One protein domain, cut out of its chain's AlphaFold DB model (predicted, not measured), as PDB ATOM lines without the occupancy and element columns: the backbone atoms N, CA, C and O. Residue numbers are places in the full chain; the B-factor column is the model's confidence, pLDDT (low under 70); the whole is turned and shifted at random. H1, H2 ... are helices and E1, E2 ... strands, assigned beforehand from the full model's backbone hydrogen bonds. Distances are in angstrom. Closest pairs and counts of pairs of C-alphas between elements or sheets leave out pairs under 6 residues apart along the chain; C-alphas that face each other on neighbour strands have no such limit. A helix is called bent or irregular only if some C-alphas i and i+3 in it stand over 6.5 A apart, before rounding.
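What this domain is: This is residues 123 to 222 and 397 to 463 of the 1218 residues of the protein "AAA domain-containing protein" of Dorea formicigenerans (UniProt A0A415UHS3). A long, bent ribbon of two antiparallel strands, E2 and E4, makes the length of the domain, with a small head at one end where E3 pairs with E2 and H6 packs over E2 and E4. At the other end E1 joins E4, the long helix H2 crosses slantwise over E4, and H1, H4 and H5 gather beyond the strands, with residues 124 to 130 sticking out. The printed part has 167 residues with six named helices and four named strands, in the order H1 H2 E1 H3 H4 H5 E2 E3 H6 E4; the mixed sheet runs E1 E4 E2 E3, and the class is mixed, helices and strands. The whole is extended, with a radius of gyration of the C-alphas of 27.6 A and spans of 91 by 37 by 32 A.

How they stand to each other: H1, residues 125 to 148, and H2, residues 151 to 179, only just touch, only at the corner, with 3 pairs of C-alphas within 8 A; the closest are Phe 148 and Glu 154, 4.5 A. Residues 137 to 145 of H1 touch H4, residues 199 to 210, at a steep tilt of 59 degrees, opposite ways; the closest C-alphas are Lys 141 and Ser 204, 5.3 A. H5, residues 213 to 219, only just touches H1, with 3 pairs of C-alphas within 8 A, the closest Arg 143 and Phe 219, 7.9 A. E1, residues 184 to 189, is parallel to E4, residues 440 to 458, with N 188 and O 454 2.8 A apart. H2 is on the sheet at a height of 8.9 A, over E4, at 52 degrees on the local plane. H3, residues 190 to 195, is at the sheet's level. E2, residues 397 to 418, is antiparallel to E4, with N 411 and O 445 2.9 A apart, and forms a hairpin with E3, residues 421 to 425, with N 423 and O 416 2.9 A apart. H6, residues 427 to 436, runs along the strands over E4 and E2. E3, H6 and E4 form a split strand-helix-strand unit, two strands running the same way with E2 between them, its crossover right-handed. Each O i to N i+4 pair is within hydrogen-bond range in H3, H4, H5 and H6, against 18 of 20 in H1 and 23 of 25 in H2.

Where its parts are: H1 begins at C-alpha 125, (230.693, 184.579, 290.486), and is 33.5 A long; H2 is 41.5 A, with a kink of 25 degrees near residue 160. E2 is 58.3 A and bends by 56 degrees at residue 403. E4 is 53.0 A, bends by 51 degrees at residue 446 and ends at C-alpha 458, (219.282, 211.961, 282.876).

The domain as a whole: The C-alphas farthest apart, Tyr 222 and Glu 419, are 90.9 A apart. Residues 223 to 396 are not printed, and C-alphas 222 and 397 are 32.1 A apart across the cut. Of the links that are printed whole, none is long. The mean pLDDT of the printed part is 71.8, with 58 residues under 70, among them residues 123 to 139.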
ATOM      1  N   ALA A 123     224.552 180.583 291.360       39.47
ATOM      2  CA  ALA A 123     224.123 181.247 290.129       39.47
ATOM      3  C   ALA A 123     225.297 181.746 289.274       39.47
ATOM      4  O   ALA A 123     225.382 181.360 288.115       39.47
ATOM      5  N   ASP A 124     226.216 182.523 289.852       34.44
ATOM      6  CA  ASP A 124     227.428 182.993 289.173       34.44
ATOM      7  C   ASP A 124     228.502 183.500 290.161       34.44
ATOM      8  O   ASP A 124     228.275 183.548 291.372       34.44
ATOM      9  N   ALA A 125     229.682 183.890 289.668       29.83
ATOM     10  CA  ALA A 125     230.693 184.579 290.486       29.83
ATOM     11  C   ALA A 125     230.355 186.068 290.652       29.83
ATOM     12  O   ALA A 125     230.310 186.567 291.776       29.83
ATOM     13  N   ASP A 126     229.994 186.721 289.546       34.16
ATOM     14  CA  ASP A 126     229.369 188.042 289.560       34.16
ATOM     15  C   ASP A 126     227.969 188.008 290.179       34.16
ATOM     16  O   ASP A 126     227.435 189.062 290.474       34.16
ATOM     17  N   ALA A 127     227.389 186.837 290.474       33.28
ATOM     18  CA  ALA A 127     226.222 186.744 291.344       33.28
ATOM     19  C   ALA A 127     226.596 186.925 292.826       33.28
ATOM     20  O   ALA A 127     225.845 187.556 293.544       33.28
ATOM     21  N   PHE A 128     227.769 186.538 293.340       29.81
ATOM     22  CA  PHE A 128     228.041 186.876 294.755       29.81
ATOM     23  C   PHE A 128     228.203 188.397 294.995       29.81
ATOM     24  O   PHE A 128     228.083 188.851 296.130       29.81
ATOM     25  N   ALA A 129     228.411 189.184 293.930       29.02
ATOM     26  CA  ALA A 129     228.287 190.643 293.945       29.02
ATOM     27  C   ALA A 129     226.879 191.120 293.533       29.02
ATOM     28  O   ALA A 129     226.245 191.834 294.296       29.02
ATOM     29  N   ASN A 130     226.354 190.697 292.377       35.72
ATOM     30  CA  ASN A 130     225.083 191.162 291.802       35.72
ATOM     31  C   ASN A 130     223.830 190.419 292.291       35.72
ATOM     32  O   ASN A 130     222.742 190.894 292.036       35.72
ATOM     33  N   GLU A 131     223.915 189.284 292.977       31.91
ATOM     34  CA  GLU A 131     222.801 188.650 293.714       31.91
ATOM     35  C   GLU A 131     222.648 189.389 295.048       31.91
ATOM     36  O   GLU A 131     221.543 189.783 295.379       31.91
ATOM     37  N   ALA A 132     223.754 189.740 295.723       29.69
ATOM     38  CA  ALA A 132     223.734 190.641 296.881       29.69
ATOM     39  C   ALA A 132     223.296 192.072 296.505       29.69
ATOM     40  O   ALA A 132     222.370 192.608 297.105       29.69
ATOM     41  N   GLN A 133     223.887 192.680 295.469       35.81
ATOM     42  CA  GLN A 133     223.475 194.000 294.987       35.81
ATOM     43  C   GLN A 133     222.118 193.982 294.279       35.81
ATOM     44  O   GLN A 133     221.447 194.999 294.338       35.81
ATOM     45  N   SER A 134     221.664 192.890 293.649       40.94
ATOM     46  CA  SER A 134     220.286 192.814 293.126       40.94
ATOM     47  C   SER A 134     219.271 192.488 294.214       40.94
ATOM     48  O   SER A 134     218.118 192.861 294.042       40.94
ATOM     49  N   GLU A 135     219.644 191.833 295.313       44.47
ATOM     50  CA  GLU A 135     218.785 191.682 296.490       44.47
ATOM     51  C   GLU A 135     218.672 193.035 297.212       44.47
ATOM     52  O   GLU A 135     217.558 193.499 297.424       44.47
ATOM     53  N   GLU A 136     219.775 193.765 297.437       49.97
ATOM     54  CA  GLU A 136     219.736 195.158 297.924       49.97
ATOM     55  C   GLU A 136     218.970 196.093 296.964       49.97
ATOM     56  O   GLU A 136     218.049 196.779 297.398       49.97
ATOM     57  N   LEU A 137     219.269 196.096 295.657       55.25
ATOM     58  CA  LEU A 137     218.583 196.921 294.646       55.25
ATOM     59  C   LEU A 137     217.098 196.565 294.527       55.25
ATOM     60  O   LEU A 137     216.277 197.467 294.377       55.25
ATOM     61  N   SER A 138     216.743 195.277 294.584       52.16
ATOM     62  CA  SER A 138     215.348 194.826 294.544       52.16
ATOM     63  C   SER A 138     214.618 195.209 295.823       52.16
ATOM     64  O   SER A 138     213.497 195.690 295.734       52.16
ATOM     65  N   ASN A 139     215.232 195.057 296.995       60.25
ATOM     66  CA  ASN A 139     214.615 195.439 298.264       60.25
ATOM     67  C   ASN A 139     214.437 196.962 298.342       60.25
ATOM     68  O   ASN A 139     213.360 197.426 298.708       60.25
ATOM     69  N   LEU A 140     215.431 197.749 297.905       71.00
ATOM     70  CA  LEU A 140     215.318 199.207 297.787       71.00
ATOM     71  C   LEU A 140     214.224 199.600 296.795       71.00
ATOM     72  O   LEU A 140     213.398 200.450 297.108       71.00
ATOM     73  N   LYS A 141     214.185 198.961 295.620       74.88
ATOM     74  CA  LYS A 141     213.161 199.212 294.603       74.88
ATOM     75  C   LYS A 141     211.760 198.898 295.140       74.88
ATOM     76  O   LYS A 141     210.899 199.763 295.059       74.88
ATOM     77  N   ILE A 142     211.557 197.719 295.735       70.50
ATOM     78  CA  ILE A 142     210.284 197.297 296.347       70.50
ATOM     79  C   ILE A 142     209.874 198.273 297.454       70.50
ATOM     80  O   ILE A 142     208.700 198.608 297.568       70.50
ATOM     81  N   ARG A 143     210.823 198.780 298.248       81.88
ATOM     82  CA  ARG A 143     210.546 199.766 299.299       81.88
ATOM     83  C   ARG A 143     210.172 201.142 298.746       81.88
ATOM     84  O   ARG A 143     209.301 201.793 299.311       81.88
ATOM     85  N   ILE A 144     210.768 201.573 297.633       84.38
ATOM     86  CA  ILE A 144     210.337 202.787 296.920       84.38
ATOM     87  C   ILE A 144     208.962 202.570 296.273       84.38
ATOM     88  O   ILE A 144     208.128 203.464 296.331       84.38
ATOM     89  N   GLU A 145     208.684 201.383 295.723       82.38
ATOM     90  CA  GLU A 145     207.357 201.016 295.206       82.38
ATOM     91  C   GLU A 145     206.296 201.043 296.328       82.38
ATOM     92  O   GLU A 145     205.266 201.676 296.145       82.38
ATOM     93  N   GLN A 146     206.588 200.527 297.530       81.94
ATOM     94  CA  GLN A 146     205.718 200.657 298.719       81.94
ATOM     95  C   GLN A 146     205.486 202.112 299.165       81.94
ATOM     96  O   GLN A 146     204.411 202.442 299.666       81.94
ATOM     97  N   ILE A 147     206.484 202.990 299.013       86.62
ATOM     98  CA  ILE A 147     206.334 204.430 299.282       86.62
ATOM     99  C   ILE A 147     205.478 205.084 298.188       86.62
ATOM    100  O   ILE A 147     204.661 205.945 298.500       86.62
ATOM    101  N   PHE A 148     205.620 204.671 296.926       87.62
ATOM    102  CA  PHE A 148     204.859 205.215 295.796       87.62
ATOM    103  C   PHE A 148     203.419 204.678 295.711       87.62
ATOM    104  O   PHE A 148     202.548 205.385 295.212       87.62
ATOM    105  N   ASP A 149     203.123 203.515 296.304       84.00
ATOM    106  CA  ASP A 149     201.750 203.045 296.559       84.00
ATOM    107  C   ASP A 149     200.936 204.046 297.422       84.00
ATOM    108  O   ASP A 149     199.704 203.984 297.458       84.00
ATOM    109  N   GLN A 150     201.596 205.000 298.098       86.44
ATOM    110  CA  GLN A 150     200.962 206.185 298.684       86.44
ATOM    111  C   GLN A 150     200.988 207.356 297.680       86.44
ATOM    112  O   GLN A 150     202.003 208.041 297.540       86.44
ATOM    113  N   GLU A 151     199.846 207.648 297.036       82.44
ATOM    114  CA  GLU A 151     199.714 208.711 296.012       82.44
ATOM    115  C   GLU A 151     200.267 210.091 296.427       82.44
ATOM    116  O   GLU A 151     200.655 210.889 295.573       82.44
ATOM    117  N   GLU A 152     200.243 210.418 297.722       88.62
ATOM    118  CA  GLU A 152     200.751 211.689 298.253       88.62
ATOM    119  C   GLU A 152     202.291 211.732 298.228       88.62
ATOM    120  O   GLU A 152     202.876 212.743 297.837       88.62
ATOM    121  N   TYR A 153     202.951 210.615 298.549       91.50
ATOM    122  CA  TYR A 153     204.411 210.512 298.603       91.50
ATOM    123  C   TYR A 153     205.038 210.409 297.207       91.50
ATOM    124  O   TYR A 153     206.030 211.092 296.945       91.50
ATOM    125  N   GLU A 154     204.447 209.626 296.290       89.38
ATOM    126  CA  GLU A 154     204.884 209.591 294.881       89.38
ATOM    127  C   GLU A 154     204.827 210.997 294.267       89.38
ATOM    128  O   GLU A 154     205.806 211.482 293.692       89.38
ATOM    129  N   ARG A 155     203.689 211.680 294.437       90.19
ATOM    130  CA  ARG A 155     203.429 212.994 293.840       90.19
ATOM    131  C   ARG A 155     204.374 214.069 294.361       90.19
ATOM    132  O   ARG A 155     204.857 214.866 293.561       90.19
ATOM    133  N   GLU A 156     204.660 214.101 295.663       90.69
ATOM    134  CA  GLU A 156     205.621 215.062 296.216       90.69
ATOM    135  C   GLU A 156     207.059 214.796 295.745       90.69
ATOM    136  O   GLU A 156     207.780 215.749 295.455       90.69
ATOM    137  N   ILE A 157     207.476 213.532 295.615       90.56
ATOM    138  CA  ILE A 157     208.830 213.182 295.154       90.56
ATOM    139  C   ILE A 157     209.001 213.462 293.656       90.56
ATOM    140  O   ILE A 157     210.011 214.045 293.256       90.56
ATOM    141  N   LEU A 158     208.019 213.109 292.819       89.75
ATOM    142  CA  LEU A 158     208.081 213.387 291.382       89.75
ATOM    143  C   LEU A 158     207.991 214.887 291.075       89.75
ATOM    144  O   LEU A 158     208.733 215.347 290.211       89.75
ATOM    145  N   ALA A 159     207.177 215.664 291.799       90.81
ATOM    146  CA  ALA A 159     207.054 217.109 291.573       90.81
ATOM    147  C   ALA A 159     208.378 217.872 291.783       90.81
ATOM    148  O   ALA A 159     208.666 218.818 291.050       90.81
ATOM    149  N   ILE A 160     209.210 217.442 292.741       90.06
ATOM    150  CA  ILE A 160     210.552 218.008 292.970       90.06
ATOM    151  C   ILE A 160     211.455 217.771 291.745       90.06
ATOM    152  O   ILE A 160     212.172 218.674 291.314       90.06
ATOM    153  N   ILE A 161     211.382 216.576 291.153       88.88
ATOM    154  CA  ILE A 161     212.176 216.175 289.981       88.88
ATOM    155  C   ILE A 161     211.674 216.872 288.706       88.88
ATOM    156  O   ILE A 161     212.485 217.357 287.914       88.88
ATOM    157  N   GLU A 162     210.354 216.981 288.523       89.88
ATOM    158  CA  GLU A 162     209.741 217.715 287.407       89.88
ATOM    159  C   GLU A 162     210.117 219.201 287.431       89.88
ATOM    160  O   GLU A 162     210.481 219.746 286.392       89.88
ATOM    161  N   GLN A 163     210.141 219.836 288.609       89.81
ATOM    162  CA  GLN A 163     210.530 221.241 288.743       89.81
ATOM    163  C   GLN A 163     211.969 221.511 288.263       89.81
ATOM    164  O   GLN A 163     212.206 222.526 287.607       89.81
ATOM    165  N   ASN A 164     212.931 220.626 288.550       88.31
ATOM    166  CA  ASN A 164     214.298 220.791 288.040       88.31
ATOM    167  C   ASN A 164     214.383 220.531 286.524       88.31
ATOM    168  O   ASN A 164     215.009 221.306 285.798       88.31
ATOM    169  N   ARG A 165     213.699 219.492 286.028       89.19
ATOM    170  CA  ARG A 165     213.608 219.187 284.590       89.19
ATOM    171  C   ARG A 165     213.029 220.358 283.790       89.19
ATOM    172  O   ARG A 165     213.587 220.700 282.750       89.19
ATOM    173  N   ASP A 166     211.975 221.007 284.282       90.62
ATOM    174  CA  ASP A 166     211.361 222.163 283.618       90.62
ATOM    175  C   ASP A 166     212.312 223.375 283.582       90.62
ATOM    176  O   ASP A 166     212.477 223.983 282.526       90.62
ATOM    177  N   LEU A 167     213.042 223.659 284.672       89.31
ATOM    178  CA  LEU A 167     214.097 224.689 284.685       89.31
ATOM    179  C   LEU A 167     215.196 224.410 283.643       89.31
ATOM    180  O   LEU A 167     215.696 225.334 283.000       89.31
ATOM    181  N   LYS A 168     215.555 223.140 283.422       86.50
ATOM    182  CA  LYS A 168     216.509 222.755 282.369       86.50
ATOM    183  C   LYS A 168     215.945 222.854 280.952       86.50
ATOM    184  O   LYS A 168     216.729 223.011 280.020       86.50
ATOM    185  N   ILE A 169     214.627 222.830 280.772       85.94
ATOM    186  CA  ILE A 169     213.990 223.131 279.482       85.94
ATOM    187  C   ILE A 169     213.975 224.648 279.232       85.94
ATOM    188  O   ILE A 169     214.305 225.071 278.125       85.94
ATOM    189  N   GLU A 170     213.725 225.477 280.253       89.69
ATOM    190  CA  GLU A 170     213.857 226.942 280.137       89.69
ATOM    191  C   GLU A 170     215.296 227.372 279.773       89.69
ATOM    192  O   GLU A 170     215.485 228.288 278.969       89.69
ATOM    193  N   GLU A 171     216.323 226.685 280.293       88.62
ATOM    194  CA  GLU A 171     217.722 226.892 279.878       88.62
ATOM    195  C   GLU A 171     217.968 226.540 278.393       88.62
ATOM    196  O   GLU A 171     218.654 227.297 277.701       88.62
ATOM    197  N   ILE A 172     217.394 225.436 277.891       85.94
ATOM    198  CA  ILE A 172     217.477 225.032 276.473       85.94
ATOM    199  C   ILE A 172     216.829 226.083 275.568       85.94
ATOM    200  O   ILE A 172     217.437 226.499 274.579       85.94
ATOM    201  N   ASP A 173     215.611 226.526 275.891       86.00
ATOM    202  CA  ASP A 173     214.886 227.515 275.085       86.00
ATOM    203  C   ASP A 173     215.641 228.855 275.038       86.00
ATOM    204  O   ASP A 173     215.794 229.446 273.964       86.00
ATOM    205  N   ALA A 174     216.209 229.298 276.166       86.88
ATOM    206  CA  ALA A 174     217.027 230.509 276.232       86.88
ATOM    207  C   ALA A 174     218.334 230.407 275.418       86.88
ATOM    208  O   ALA A 174     218.749 231.385 274.785       86.88
ATOM    209  N   ASP A 175     218.990 229.241 275.391       86.50
ATOM    210  CA  ASP A 175     220.156 229.011 274.530       86.50
ATOM    211  C   ASP A 175     219.766 228.985 273.045       86.50
ATOM    212  O   ASP A 175     220.422 229.617 272.207       86.50
ATOM    213  N   LYS A 176     218.642 228.338 272.724       85.81
ATOM    214  CA  LYS A 176     218.094 228.260 271.370       85.81
ATOM    215  C   LYS A 176     217.736 229.638 270.822       85.81
ATOM    216  O   LYS A 176     218.054 229.917 269.664       85.81
ATOM    217  N   GLU A 177     217.090 230.509 271.598       86.44
ATOM    218  CA  GLU A 177     216.788 231.885 271.166       86.44
ATOM    219  C   GLU A 177     218.060 232.700 270.895       86.44
ATOM    220  O   GLU A 177     218.109 233.482 269.943       86.44
ATOM    221  N   LYS A 178     219.098 232.492 271.708       84.56
ATOM    222  CA  LYS A 178     220.359 233.241 271.677       84.56
ATOM    223  C   LYS A 178     221.310 232.810 270.556       84.56
ATOM    224  O   LYS A 178     221.939 233.671 269.943       84.56
ATOM    225  N   ASN A 179     221.441 231.506 270.312       80.69
ATOM    226  CA  ASN A 179     222.446 230.936 269.404       80.69
ATOM    227  C   ASN A 179     221.844 230.378 268.100       80.69
ATOM    228  O   ASN A 179     222.516 230.391 267.070       80.69
ATOM    229  N   TYR A 180     220.586 229.923 268.121       82.19
ATOM    230  CA  TYR A 180     219.935 229.199 267.018       82.19
ATOM    231  C   TYR A 180     218.544 229.775 266.687       82.19
ATOM    232  O   TYR A 180     217.588 229.037 266.415       82.19
ATOM    233  N   SER A 181     218.409 231.107 266.699       79.19
ATOM    234  CA  SER A 181     217.153 231.839 266.434       79.19
ATOM    235  C   SER A 181     216.395 231.307 265.214       79.19
ATOM    236  O   SER A 181     215.196 231.036 265.291       79.19
ATOM    237  N   ASP A 182     217.125 231.060 264.127       76.69
ATOM    238  CA  ASP A 182     216.595 230.753 262.793       76.69
ATOM    239  C   ASP A 182     216.310 229.250 262.573       76.69
ATOM    240  O   ASP A 182     215.824 228.851 261.514       76.69
ATOM    241  N   TYR A 183     216.622 228.400 263.557       82.31
ATOM    242  CA  TYR A 183     216.437 226.948 263.495       82.31
ATOM    243  C   TYR A 183     215.112 226.550 264.164       82.31
ATOM    244  O   TYR A 183     214.627 227.226 265.079       82.31
ATOM    245  N   GLN A 184     214.529 225.422 263.753       80.31
ATOM    246  CA  GLN A 184     213.475 224.767 264.537       80.31
ATOM    247  C   GLN A 184     214.093 223.904 265.640       80.31
ATOM    248  O   GLN A 184     215.045 223.174 265.379       80.31
ATOM    249  N   LEU A 185     213.542 223.992 266.851       81.12
ATOM    250  CA  LEU A 185     213.968 223.203 268.003       81.12
ATOM    251  C   LEU A 185     213.357 221.795 267.961       81.12
ATOM    252  O   LEU A 185     212.179 221.626 267.635       81.12
ATOM    253  N   SER A 186     214.144 220.798 268.348       82.62
ATOM    254  CA  SER A 186     213.677 219.474 268.757       82.62
ATOM    255  C   SER A 186     214.375 219.091 270.062       82.62
ATOM    256  O   SER A 186     215.587 219.262 270.163       82.62
ATOM    257  N   VAL A 187     213.629 218.604 271.057       80.56
ATOM    258  CA  VAL A 187     214.183 218.176 272.353       80.56
ATOM    259  C   VAL A 187     213.919 216.687 272.554       80.56
ATOM    260  O   VAL A 187     212.771 216.242 272.534       80.56
ATOM    261  N   ILE A 188     214.987 215.923 272.769       78.75
ATOM    262  CA  ILE A 188     214.936 214.549 273.273       78.75
ATOM    263  C   ILE A 188     214.926 214.634 274.801       78.75
ATOM    264  O   ILE A 188     215.949 214.919 275.419       78.75
ATOM    265  N   ASP A 189     213.757 214.417 275.399       81.94
ATOM    266  CA  ASP A 189     213.545 214.473 276.847       81.94
ATOM    267  C   ASP A 189     213.642 213.067 277.466       81.94
ATOM    268  O   ASP A 189     212.793 212.200 277.226       81.94
ATOM    269  N   GLU A 190     214.684 212.819 278.262       78.69
ATOM    270  CA  GLU A 190     214.876 211.539 278.949       78.69
ATOM    271  C   GLU A 190     214.083 211.384 280.250       78.69
ATOM    272  O   GLU A 190     213.891 210.251 280.704       78.69
ATOM    273  N   TYR A 191     213.556 212.465 280.828       82.00
ATOM    274  CA  TYR A 191     212.634 212.356 281.954       82.00
ATOM    275  C   TYR A 191     211.337 211.672 281.499       82.00
ATOM    276  O   TYR A 191     210.986 210.607 282.014       82.00
ATOM    277  N   GLU A 192     210.686 212.206 280.462       76.56
ATOM    278  CA  GLU A 192     209.433 211.656 279.914       76.56
ATOM    279  C   GLU A 192     209.622 210.302 279.208       76.56
ATOM    280  O   GLU A 192     208.761 209.417 279.287       76.56
ATOM    281  N   THR A 193     210.749 210.099 278.513       69.75
ATOM    282  CA  THR A 193     210.973 208.857 277.747       69.75
ATOM    283  C   THR A 193     211.594 207.715 278.554       69.75
ATOM    284  O   THR A 193     211.347 206.556 278.209       69.75
ATOM    285  N   LYS A 194     212.357 207.994 279.625       66.19
ATOM    286  CA  LYS A 194     213.076 206.970 280.413       66.19
ATOM    287  C   LYS A 194     212.720 206.982 281.900       66.19
ATOM    288  O   LYS A 194     212.267 205.949 282.404       66.19
ATOM    289  N   PHE A 195     212.934 208.104 282.597       77.69
ATOM    290  CA  PHE A 195     212.853 208.160 284.065       77.69
ATOM    291  C   PHE A 195     211.436 207.897 284.580       77.69
ATOM    292  O   PHE A 195     211.227 206.967 285.356       77.69
ATOM    293  N   LYS A 196     210.453 208.663 284.093       74.38
ATOM    294  CA  LYS A 196     209.065 208.706 284.587       74.38
ATOM    295  C   LYS A 196     208.343 207.354 284.568       74.38
ATOM    296  O   LYS A 196     207.409 207.138 285.325       74.38
ATOM    297  N   ARG A 197     208.797 206.416 283.727       67.81
ATOM    298  CA  ARG A 197     208.244 205.053 283.608       67.81
ATOM    299  C   ARG A 197     208.907 204.016 284.520       67.81
ATOM    300  O   ARG A 197     208.422 202.895 284.595       67.81
ATOM    301  N   ASN A 198     210.034 204.354 285.148       67.50
ATOM    302  CA  ASN A 198     210.869 203.433 285.927       67.50
ATOM    303  C   ASN A 198     211.459 204.119 287.177       67.50
ATOM    304  O   ASN A 198     212.550 203.755 287.619       67.50
ATOM    305  N   ALA A 199     210.781 205.136 287.720       75.62
ATOM    306  CA  ALA A 199     211.337 206.030 288.739       75.62
ATOM    307  C   ALA A 199     211.886 205.267 289.959       75.62
ATOM    308  O   ALA A 199     213.017 205.514 290.364       75.62
ATOM    309  N   SER A 200     211.172 204.255 290.461       75.06
ATOM    310  CA  SER A 200     211.600 203.423 291.599       75.06
ATOM    311  C   SER A 200     212.902 202.644 291.358       75.06
ATOM    312  O   SER A 200     213.632 202.366 292.305       75.06
ATOM    313  N   TYR A 201     213.214 202.298 290.103       67.38
ATOM    314  CA  TYR A 201     214.457 201.617 289.714       67.38
ATOM    315  C   TYR A 201     215.620 202.602 289.535       67.38
ATOM    316  O   TYR A 201     216.733 202.348 289.984       67.38
ATOM    317  N   TYR A 202     215.361 203.753 288.914       68.94
ATOM    318  CA  TYR A 202     216.370 204.804 288.776       68.94
ATOM    319  C   TYR A 202     216.751 205.414 290.133       68.94
ATOM    320  O   TYR A 202     217.930 205.641 290.398       68.94
ATOM    321  N   LEU A 203     215.772 205.600 291.022       79.44
ATOM    322  CA  LEU A 203     216.011 206.034 292.393       79.44
ATOM    323  C   LEU A 203     216.734 204.956 293.214       79.44
ATOM    324  O   LEU A 203     217.676 205.305 293.914       79.44
ATOM    325  N   SER A 204     216.406 203.660 293.105       70.88
ATOM    326  CA  SER A 204     217.152 202.638 293.864       70.88
ATOM    327  C   SER A 204     218.623 202.512 293.441       70.88
ATOM    328  O   SER A 204     219.463 202.250 294.299       70.88
ATOM    329  N   ILE A 205     218.966 202.776 292.171       62.97
ATOM    330  CA  ILE A 205     220.367 202.919 291.725       62.97
ATOM    331  C   ILE A 205     221.032 204.128 292.396       62.97
ATOM    332  O   ILE A 205     222.096 203.986 292.993       62.97
ATOM    333  N   PHE A 206     220.396 205.301 292.332       77.12
ATOM    334  CA  PHE A 206     220.902 206.536 292.938       77.12
ATOM    335  C   PHE A 206     221.175 206.372 294.446       77.12
ATOM    336  O   PHE A 206     222.259 206.711 294.918       77.12
ATOM    337  N   LEU A 207     220.251 205.756 295.192       77.69
ATOM    338  CA  LEU A 207     220.404 205.504 296.632       77.69
ATOM    339  C   LEU A 207     221.519 204.495 296.968       77.69
ATOM    340  O   LEU A 207     222.112 204.595 298.039       77.69
ATOM    341  N   LEU A 208     221.839 203.541 296.083       64.44
ATOM    342  CA  LEU A 208     222.971 202.622 296.289       64.44
ATOM    343  C   LEU A 208     224.339 203.314 296.211       64.44
ATOM    344  O   LEU A 208     225.286 202.816 296.827       64.44
ATOM    345  N   ASP A 209     224.444 204.417 295.466       66.88
ATOM    346  CA  ASP A 209     225.675 205.205 295.332       66.88
ATOM    347  C   ASP A 209     225.845 206.189 296.506       66.88
ATOM    348  O   ASP A 209     226.941 206.295 297.056       66.88
ATOM    349  N   ILE A 210     224.762 206.847 296.954       70.50
ATOM    350  CA  ILE A 210     224.840 207.901 297.987       70.50
ATOM    351  C   ILE A 210     224.652 207.437 299.443       70.50
ATOM    352  O   ILE A 210     225.108 208.129 300.353       70.50
ATOM    353  N   TRP A 211     223.975 206.311 299.710       76.75
ATOM    354  CA  TRP A 211     223.699 205.860 301.084       76.75
ATOM    355  C   TRP A 211     224.616 204.733 301.540       76.75
ATOM    356  O   TRP A 211     224.800 203.733 300.846       76.75
ATOM    357  N   ASP A 212     225.111 204.845 302.772       63.59
ATOM    358  CA  ASP A 212     225.878 203.793 303.431       63.59
ATOM    359  C   ASP A 212     224.988 202.625 303.902       63.59
ATOM    360  O   ASP A 212     223.764 202.737 304.009       63.59
ATOM    361  N   ASN A 213     225.609 201.498 304.255       48.59
ATOM    362  CA  ASN A 213     224.885 200.312 304.721       48.59
ATOM    363  C   ASN A 213     224.025 200.581 305.974       48.59
ATOM    364  O   ASN A 213     223.009 199.912 306.156       48.59
ATOM    365  N   SER A 214     224.387 201.542 306.838       52.16
ATOM    366  CA  SER A 214     223.556 201.890 307.997       52.16
ATOM    367  C   SER A 214     222.265 202.596 307.582       52.16
ATOM    368  O   SER A 214     221.200 202.266 308.106       52.16
ATOM    369  N   THR A 215     222.343 203.520 306.626       71.38
ATOM    370  CA  THR A 215     221.194 204.271 306.102       71.38
ATOM    371  C   THR A 215     220.299 203.380 305.240       71.38
ATOM    372  O   THR A 215     219.081 203.386 305.420       71.38
ATOM    373  N   ARG A 216     220.890 202.527 304.388       69.75
ATOM    374  CA  ARG A 216     220.147 201.534 303.593       69.75
ATOM    375  C   ARG A 216     219.357 200.564 304.473       69.75
ATOM    376  O   ARG A 216     218.175 200.356 304.222       69.75
ATOM    377  N   ASN A 217     219.961 200.035 305.540       56.34
ATOM    378  CA  ASN A 217     219.268 199.117 306.449       56.34
ATOM    379  C   ASN A 217     218.066 199.768 307.150       56.34
ATOM    380  O   ASN A 217     217.004 199.154 307.203       56.34
ATOM    381  N   LYS A 218     218.195 201.023 307.609       66.50
ATOM    382  CA  LYS A 218     217.072 201.776 308.195       66.50
ATOM    383  C   LYS A 218     215.922 201.971 307.209       66.50
ATOM    384  O   LYS A 218     214.779 201.669 307.532       66.50
ATOM    385  N   PHE A 219     216.225 202.430 305.995       76.56
ATOM    386  CA  PHE A 219     215.221 202.639 304.949       76.56
ATOM    387  C   PHE A 219     214.454 201.345 304.605       76.56
ATOM    388  O   PHE A 219     213.235 201.368 304.417       76.56
ATOM    389  N   LEU A 220     215.153 200.205 304.599       67.19
ATOM    390  CA  LEU A 220     214.593 198.869 304.369       67.19
ATOM    391  C   LEU A 220     213.841 198.262 305.570       67.19
ATOM    392  O   LEU A 220     213.401 197.120 305.476       67.19
ATOM    393  N   GLY A 221     213.696 198.978 306.691       51.50
ATOM    394  CA  GLY A 221     213.032 198.461 307.896       51.50
ATOM    395  C   GLY A 221     213.847 197.418 308.675       51.50
ATOM    396  O   GLY A 221     213.354 196.840 309.643       51.50
ATOM    397  N   TYR A 222     215.110 197.170 308.306       41.41
ATOM    398  CA  TYR A 222     215.977 196.269 309.060       41.41
ATOM    399  C   TYR A 222     216.422 196.941 310.360       41.41
ATOM    400  O   TYR A 222     217.247 197.860 310.355       41.41
ATOM    401  N   PHE A 397     219.715 216.347 285.968       80.06
ATOM    402  CA  PHE A 397     219.608 216.654 284.540       80.06
ATOM    403  C   PHE A 397     220.669 217.641 284.049       80.06
ATOM    404  O   PHE A 397     220.944 218.668 284.670       80.06
ATOM    405  N   SER A 398     221.197 217.369 282.856       78.81
ATOM    406  CA  SER A 398     221.958 218.334 282.054       78.81
ATOM    407  C   SER A 398     221.551 218.223 280.587       78.81
ATOM    408  O   SER A 398     221.008 217.201 280.159       78.81
ATOM    409  N   TRP A 399     221.796 219.268 279.802       81.88
ATOM    410  CA  TRP A 399     221.388 219.337 278.405       81.88
ATOM    411  C   TRP A 399     222.552 219.627 277.459       81.88
ATOM    412  O   TRP A 399     223.581 220.169 277.839       81.88
ATOM    413  N   SER A 400     222.405 219.209 276.204       70.38
ATOM    414  CA  SER A 400     223.415 219.412 275.156       70.38
ATOM    415  C   SER A 400     222.780 219.389 273.770       70.38
ATOM    416  O   SER A 400     221.883 218.581 273.521       70.38
ATOM    417  N   VAL A 401     223.284 220.224 272.856       73.44
ATOM    418  CA  VAL A 401     222.991 220.109 271.417       73.44
ATOM    419  C   VAL A 401     223.565 218.784 270.905       73.44
ATOM    420  O   VAL A 401     224.735 218.482 271.149       73.44
ATOM    421  N   THR A 402     222.752 217.976 270.225       63.97
ATOM    422  CA  THR A 402     223.158 216.694 269.623       63.97
ATOM    423  C   THR A 402     223.335 216.743 268.122       63.97
ATOM    424  O   THR A 402     224.171 216.002 267.605       63.97
ATOM    425  N   ASP A 403     222.564 217.567 267.415       59.59
ATOM    426  CA  ASP A 403     222.576 217.564 265.956       59.59
ATOM    427  C   ASP A 403     222.143 218.911 265.360       59.59
ATOM    428  O   ASP A 403     221.252 219.592 265.873       59.59
ATOM    429  N   GLU A 404     222.751 219.265 264.232       75.31
ATOM    430  CA  GLU A 404     222.474 220.468 263.452       75.31
ATOM    431  C   GLU A 404     222.256 220.070 261.990       75.31
ATOM    432  O   GLU A 404     223.196 219.837 261.225       75.31
ATOM    433  N   LYS A 405     220.986 219.989 261.583       69.12
ATOM    434  CA  LYS A 405     220.605 219.476 260.264       69.12
ATOM    435  C   LYS A 405     220.115 220.601 259.355       69.12
ATOM    436  O   LYS A 405     219.002 221.104 259.518       69.12
ATOM    437  N   GLU A 406     220.912 220.936 258.341       61.12
ATOM    438  CA  GLU A 406     220.447 221.655 257.150       61.12
ATOM    439  C   GLU A 406     219.952 220.652 256.099       61.12
ATOM    440  O   GLU A 406     220.745 219.937 255.485       61.12
ATOM    441  N   GLN A 407     218.640 220.597 255.862       55.66
ATOM    442  CA  GLN A 407     218.058 219.755 254.812       55.66
ATOM    443  C   GLN A 407     217.452 220.595 253.687       55.66
ATOM    444  O   GLN A 407     216.710 221.550 253.925       55.66
ATOM    445  N   ALA A 408     217.732 220.200 252.444       51.09
ATOM    446  CA  ALA A 408     217.092 220.752 251.256       51.09
ATOM    447  C   ALA A 408     215.639 220.253 251.164       51.09
ATOM    448  O   ALA A 408     215.350 219.223 250.557       51.09
ATOM    449  N   ALA A 409     214.727 220.989 251.793       57.00
ATOM    450  CA  ALA A 409     213.294 220.817 251.625       57.00
ATOM    451  C   ALA A 409     212.821 221.514 250.337       57.00
ATOM    452  O   ALA A 409     213.570 222.237 249.675       57.00
ATOM    453  N   THR A 410     211.550 221.329 249.982       57.12
ATOM    454  CA  THR A 410     210.919 222.076 248.888       57.12
ATOM    455  C   THR A 410     209.589 222.670 249.323       57.12
ATOM    456  O   THR A 410     208.718 221.952 249.812       57.12
ATOM    457  N   GLU A 411     209.424 223.970 249.103       68.62
ATOM    458  CA  GLU A 411     208.233 224.750 249.429       68.62
ATOM    459  C   GLU A 411     207.447 225.065 248.150       68.62
ATOM    460  O   GLU A 411     208.013 225.472 247.134       68.62
ATOM    461  N   SER A 412     206.128 224.887 248.190       71.31
ATOM    462  CA  SER A 412     205.240 225.245 247.081       71.31
ATOM    463  C   SER A 412     204.902 226.731 247.141       71.31
ATOM    464  O   SER A 412     204.171 227.156 248.036       71.31
ATOM    465  N   ARG A 413     205.387 227.516 246.176       79.12
ATOM    466  CA  ARG A 413     204.986 228.919 245.995       79.12
ATOM    467  C   ARG A 413     203.933 229.037 244.907       79.12
ATOM    468  O   ARG A 413     204.004 228.364 243.880       79.12
ATOM    469  N   TYR A 414     202.950 229.891 245.151       79.38
ATOM    470  CA  TYR A 414     201.769 230.040 244.312       79.38
ATOM    471  C   TYR A 414     201.848 231.355 243.534       79.38
ATOM    472  O   TYR A 414     202.298 232.371 244.065       79.38
ATOM    473  N   TYR A 415     201.428 231.344 242.268       80.81
ATOM    474  CA  TYR A 415     201.534 232.502 241.382       80.81
ATOM    475  C   TYR A 415     200.298 232.671 240.491       80.81
ATOM    476  O   TYR A 415     199.795 231.700 239.922       80.81
ATOM    477  N   GLN A 416     199.873 233.917 240.290       80.38
ATOM    478  CA  GLN A 416     198.960 234.309 239.212       80.38
ATOM    479  C   GLN A 416     199.772 234.622 237.947       80.38
ATOM    480  O   GLN A 416     200.838 235.242 238.024       80.38
ATOM    481  N   ILE A 417     199.293 234.190 236.777       76.81
ATOM    482  CA  ILE A 417     199.927 234.484 235.486       76.81
ATOM    483  C   ILE A 417     199.276 235.735 234.888       76.81
ATOM    484  O   ILE A 417     198.099 235.720 234.536       76.81
ATOM    485  N   SER A 418     200.060 236.801 234.736       69.81
ATOM    486  CA  SER A 418     199.664 238.045 234.066       69.81
ATOM    487  C   SER A 418     200.429 238.237 232.751       69.81
ATOM    488  O   SER A 418     201.468 237.609 232.536       69.81
ATOM    489  N   GLU A 419     199.964 239.142 231.884       66.56
ATOM    490  CA  GLU A 419     200.629 239.456 230.605       66.56
ATOM    491  C   GLU A 419     202.067 239.991 230.767       66.56
ATOM    492  O   GLU A 419     202.861 239.916 229.831       66.56
ATOM    493  N   THR A 420     202.427 240.504 231.949       63.81
ATOM    494  CA  THR A 420     203.768 241.027 232.259       63.81
ATOM    495  C   THR A 420     204.647 240.053 233.051       63.81
ATOM    496  O   THR A 420     205.835 240.324 233.230       63.81
ATOM    497  N   GLY A 421     204.109 238.914 233.506       69.56
ATOM    498  CA  GLY A 421     204.853 237.895 234.250       69.56
ATOM    499  C   GLY A 421     204.053 237.195 235.354       69.56
ATOM    500  O   GLY A 421     202.837 237.349 235.478       69.56
ATOM    501  N   LYS A 422     204.759 236.406 236.171       79.94
ATOM    502  CA  LYS A 422     204.203 235.721 237.349       79.94
ATOM    503  C   LYS A 422     204.182 236.666 238.552       79.94
ATOM    504  O   LYS A 422     205.213 237.246 238.884       79.94
ATOM    505  N   ILE A 423     203.043 236.764 239.229       78.19
ATOM    506  CA  ILE A 423     202.873 237.534 240.469       78.19
ATOM    507  C   ILE A 423     202.653 236.542 241.611       78.19
ATOM    508  O   ILE A 423     201.790 235.676 241.502       78.19
ATOM    509  N   GLY A 424     203.451 236.632 242.678       76.81
ATOM    510  CA  GLY A 424     203.333 235.741 243.838       76.81
ATOM    511  C   GLY A 424     202.057 236.009 244.637       76.81
ATOM    512  O   GLY A 424     201.734 237.164 244.906       76.81
ATOM    513  N   ILE A 425     201.358 234.941 245.016       79.75
ATOM    514  CA  ILE A 425     200.123 234.954 245.813       79.75
ATOM    515  C   ILE A 425     200.208 233.904 246.929       79.75
ATOM    516  O   ILE A 425     201.047 233.002 246.889       79.75
ATOM    517  N   ASP A 426     199.349 234.016 247.938       78.75
ATOM    518  CA  ASP A 426     199.205 232.991 248.971       78.75
ATOM    519  C   ASP A 426     198.386 231.779 248.478       78.75
ATOM    520  O   ASP A 426     197.778 231.788 247.400       78.75
ATOM    521  N   LYS A 427     198.373 230.717 249.289       79.19
ATOM    522  CA  LYS A 427     197.706 229.451 248.970       79.19
ATOM    523  C   LYS A 427     196.181 229.578 248.868       79.19
ATOM    524  O   LYS A 427     195.587 228.973 247.975       79.19
ATOM    525  N   ASP A 428     195.547 230.335 249.756       79.75
ATOM    526  CA  ASP A 428     194.086 230.404 249.840       79.75
ATOM    527  C   ASP A 428     193.530 231.272 248.700       79.75
ATOM    528  O   ASP A 428     192.536 230.914 248.060       79.75
ATOM    529  N   THR A 429     194.237 232.353 248.356       76.50
ATOM    530  CA  THR A 429     194.017 233.135 247.131       76.50
ATOM    531  C   THR A 429     194.204 232.272 245.881       76.50
ATOM    532  O   THR A 429     193.356 232.312 244.987       76.50
ATOM    533  N   TYR A 430     195.250 231.436 245.822       80.75
ATOM    534  CA  TYR A 430     195.472 230.503 244.710       80.75
ATOM    535  C   TYR A 430     194.338 229.485 244.550       80.75
ATOM    536  O   TYR A 430     193.819 229.324 243.443       80.75
ATOM    537  N   GLU A 431     193.929 228.796 245.620       80.81
ATOM    538  CA  GLU A 431     192.869 227.781 245.535       80.81
ATOM    539  C   GLU A 431     191.519 228.401 245.151       80.81
ATOM    540  O   GLU A 431     190.736 227.773 244.436       80.81
ATOM    541  N   LYS A 432     191.279 229.658 245.539       80.38
ATOM    542  CA  LYS A 432     190.102 230.434 245.140       80.38
ATOM    543  C   LYS A 432     190.144 230.836 243.660       80.38
ATOM    544  O   LYS A 432     189.254 230.441 242.912       80.38
ATOM    545  N   MET A 433     191.210 231.496 243.202       78.69
ATOM    546  CA  MET A 433     191.387 231.882 241.790       78.69
ATOM    547  C   MET A 433     191.344 230.678 240.838       78.69
ATOM    548  O   MET A 433     190.707 230.732 239.788       78.69
ATOM    549  N   LYS A 434     191.941 229.546 241.234       78.44
ATOM    550  CA  LYS A 434     191.876 228.278 240.490       78.44
ATOM    551  C   LYS A 434     190.450 227.745 240.336       78.44
ATOM    552  O   LYS A 434     190.135 227.113 239.330       78.44
ATOM    553  N   LYS A 435     189.601 227.964 241.342       80.25
ATOM    554  CA  LYS A 435     188.201 227.522 241.375       80.25
ATOM    555  C   LYS A 435     187.287 228.438 240.562       80.25
ATOM    556  O   LYS A 435     186.341 227.945 239.954       80.25
ATOM    557  N   ASP A 436     187.621 229.724 240.507       78.75
ATOM    558  CA  ASP A 436     186.947 230.735 239.684       78.75
ATOM    559  C   ASP A 436     187.402 230.700 238.202       78.75
ATOM    560  O   ASP A 436     186.814 231.362 237.349       78.75
ATOM    561  N   GLY A 437     188.396 229.860 237.870       71.12
ATOM    562  CA  GLY A 437     188.830 229.559 236.500       71.12
ATOM    563  C   GLY A 437     190.007 230.391 235.985       71.12
ATOM    564  O   GLY A 437     190.303 230.346 234.791       71.12
ATOM    565  N   GLU A 438     190.684 231.143 236.855       76.00
ATOM    566  CA  GLU A 438     191.836 231.966 236.482       76.00
ATOM    567  C   GLU A 438     193.142 231.172 236.315       76.00
ATOM    568  O   GLU A 438     193.328 230.062 236.820       76.00
ATOM    569  N   ASN A 439     194.077 231.770 235.572       76.06
ATOM    570  CA  ASN A 439     195.295 231.116 235.111       76.06
ATOM    571  C   ASN A 439     196.407 231.215 236.175       76.06
ATOM    572  O   ASN A 439     197.203 232.156 236.194       76.06
ATOM    573  N   VAL A 440     196.430 230.248 237.096       83.31
ATOM    574  CA  VAL A 440     197.336 230.210 238.258       83.31
ATOM    575  C   VAL A 440     198.239 228.968 238.263       83.31
ATOM    576  O   VAL A 440     197.825 227.871 237.886       83.31
ATOM    577  N   VAL A 441     199.478 229.114 238.740       80.75
ATOM    578  CA  VAL A 441     200.518 228.066 238.743       80.75
ATOM    579  C   VAL A 441     201.160 227.897 240.125       80.75
ATOM    580  O   VAL A 441     201.209 228.835 240.915       80.75
ATOM    581  N   ILE A 442     201.637 226.684 240.420       81.94
ATOM    582  CA  ILE A 442     202.455 226.370 241.601       81.94
ATOM    583  C   ILE A 442     203.874 226.086 241.112       81.94
ATOM    584  O   ILE A 442     204.035 225.337 240.147       81.94
ATOM    585  N   GLU A 443     204.886 226.624 241.786       81.06
ATOM    586  CA  GLU A 443     206.281 226.222 241.593       81.06
ATOM    587  C   GLU A 443     206.852 225.655 242.893       81.06
ATOM    588  O   GLU A 443     206.720 226.246 243.964       81.06
ATOM    589  N   THR A 444     207.481 224.487 242.786       67.62
ATOM    590  CA  THR A 444     208.162 223.803 243.886       67.62
ATOM    591  C   THR A 444     209.583 224.352 243.992       67.62
ATOM    592  O   THR A 444     210.429 224.052 243.150       67.62
ATOM    593  N   VAL A 445     209.844 225.186 244.997       72.81
ATOM    594  CA  VAL A 445     211.111 225.912 245.170       72.81
ATOM    595  C   VAL A 445     211.957 225.222 246.249       72.81
ATOM    596  O   VAL A 445     211.430 224.957 247.330       72.81
ATOM    597  N   PRO A 446     213.248 224.921 246.013       57.25
ATOM    598  CA  PRO A 446     214.115 224.394 247.063       57.25
ATOM    599  C   PRO A 446     214.348 225.448 248.152       57.25
ATOM    600  O   PRO A 446     214.669 226.600 247.856       57.25
ATOM    601  N   VAL A 447     214.206 225.038 249.411       69.06
ATOM    602  CA  VAL A 447     214.458 225.856 250.604       69.06
ATOM    603  C   VAL A 447     215.229 225.033 251.632       69.06
ATOM    604  O   VAL A 447     214.859 223.903 251.947       69.06
ATOM    605  N   THR A 448     216.312 225.588 252.171       62.00
ATOM    606  CA  THR A 448     217.065 224.925 253.239       62.00
ATOM    607  C   THR A 448     216.316 225.087 254.555       62.00
ATOM    608  O   THR A 448     216.222 226.195 255.083       62.00
ATOM    609  N   LYS A 449     215.782 223.990 255.093       68.06
ATOM    610  CA  LYS A 449     215.188 223.967 256.428       68.06
ATOM    611  C   LYS A 449     216.271 223.592 257.438       68.06
ATOM    612  O   LYS A 449     216.940 222.575 257.256       68.06
ATOM    613  N   LYS A 450     216.424 224.407 258.485       77.69
ATOM    614  CA  LYS A 450     217.381 224.177 259.573       77.69
ATOM    615  C   LYS A 450     216.670 223.672 260.827       77.69
ATOM    616  O   LYS A 450     215.680 224.270 261.257       77.69
ATOM    617  N   THR A 451     217.193 222.606 261.420       79.25
ATOM    618  CA  THR A 451     216.715 222.040 262.689       79.25
ATOM    619  C   THR A 451     217.901 221.860 263.627       79.25
ATOM    620  O   THR A 451     218.932 221.340 263.198       79.25
ATOM    621  N   VAL A 452     217.748 222.284 264.881       81.12
ATOM    622  CA  VAL A 452     218.696 222.033 265.972       81.12
ATOM    623  C   VAL A 452     218.052 221.058 266.954       81.12
ATOM    624  O   VAL A 452     216.891 221.218 267.340       81.12
ATOM    625  N   GLU A 453     218.788 220.017 267.308       83.25
ATOM    626  CA  GLU A 453     218.358 218.974 268.231       83.25
ATOM    627  C   GLU A 453     219.116 219.127 269.551       83.25
ATOM    628  O   GLU A 453     220.342 219.217 269.555       83.25
ATOM    629  N   TYR A 454     218.389 219.161 270.663       82.25
ATOM    630  CA  TYR A 454     218.926 219.142 272.021       82.25
ATOM    631  C   TYR A 454     218.512 217.829 272.699       82.25
ATOM    632  O   TYR A 454     217.422 217.312 272.460       82.25
ATOM    633  N   THR A 455     219.338 217.295 273.595       74.94
ATOM    634  CA  THR A 455     218.928 216.249 274.547       74.94
ATOM    635  C   THR A 455     218.950 216.811 275.954       74.94
ATOM    636  O   THR A 455     219.995 217.313 276.365       74.94
ATOM    637  N   LEU A 456     217.863 216.638 276.702       77.69
ATOM    638  CA  LEU A 456     217.874 216.704 278.160       77.69
ATOM    639  C   LEU A 456     218.195 215.300 278.688       77.69
ATOM    640  O   LEU A 456     217.354 214.404 278.616       77.69
ATOM    641  N   ALA A 457     219.428 215.096 279.146       70.25
ATOM    642  CA  ALA A 457     219.941 213.801 279.577       70.25
ATOM    643  C   ALA A 457     219.763 213.595 281.087       70.25
ATOM    644  O   ALA A 457     220.021 214.503 281.879       70.25
ATOM    645  N   LEU A 458     219.375 212.379 281.476       70.75
ATOM    646  CA  LEU A 458     219.282 211.961 282.876       70.75
ATOM    647  C   LEU A 458     220.684 211.648 283.432       70.75
ATOM    648  O   LEU A 458     221.390 210.779 282.913       70.75
ATOM    649  N   LEU A 459     221.066 212.324 284.514       64.12
ATOM    650  CA  LEU A 459     222.362 212.223 285.186       64.12
ATOM    651  C   LEU A 459     222.198 211.770 286.642       64.12
ATOM    652  O   LEU A 459     222.278 212.552 287.582       64.12
ATOM    653  N   LEU A 460     222.012 210.470 286.857       60.78
ATOM    654  CA  LEU A 460     221.970 209.909 288.212       60.78
ATOM    655  C   LEU A 460     223.365 209.481 288.676       60.78
ATOM    656  O   LEU A 460     223.645 208.293 288.803       60.78
ATOM    657  N   ASN A 461     224.232 210.479 288.886       47.72
ATOM    658  CA  ASN A 461     225.381 210.428 289.799       47.72
ATOM    659  C   ASN A 461     225.959 211.825 290.073       47.72
ATOM    660  O   ASN A 461     226.016 212.668 289.181       47.72
ATOM    661  N   SER A 462     226.511 212.017 291.273       34.84
ATOM    662  CA  SER A 462     227.527 213.055 291.534       34.84
ATOM    663  C   SER A 462     228.940 212.459 291.290       34.84
ATOM    664  O   SER A 462     229.060 211.245 291.125       34.84
ATOM    665  N   GLN A 463     230.051 213.189 291.147       33.03
ATOM    666  CA  GLN A 463     230.462 214.481 291.718       33.03
ATOM    667  C   GLN A 463     230.988 215.490 290.667       33.03
ATOM    668  O   GLN A 463     231.491 215.073 289.621       33.03
TER     669      GLN A 463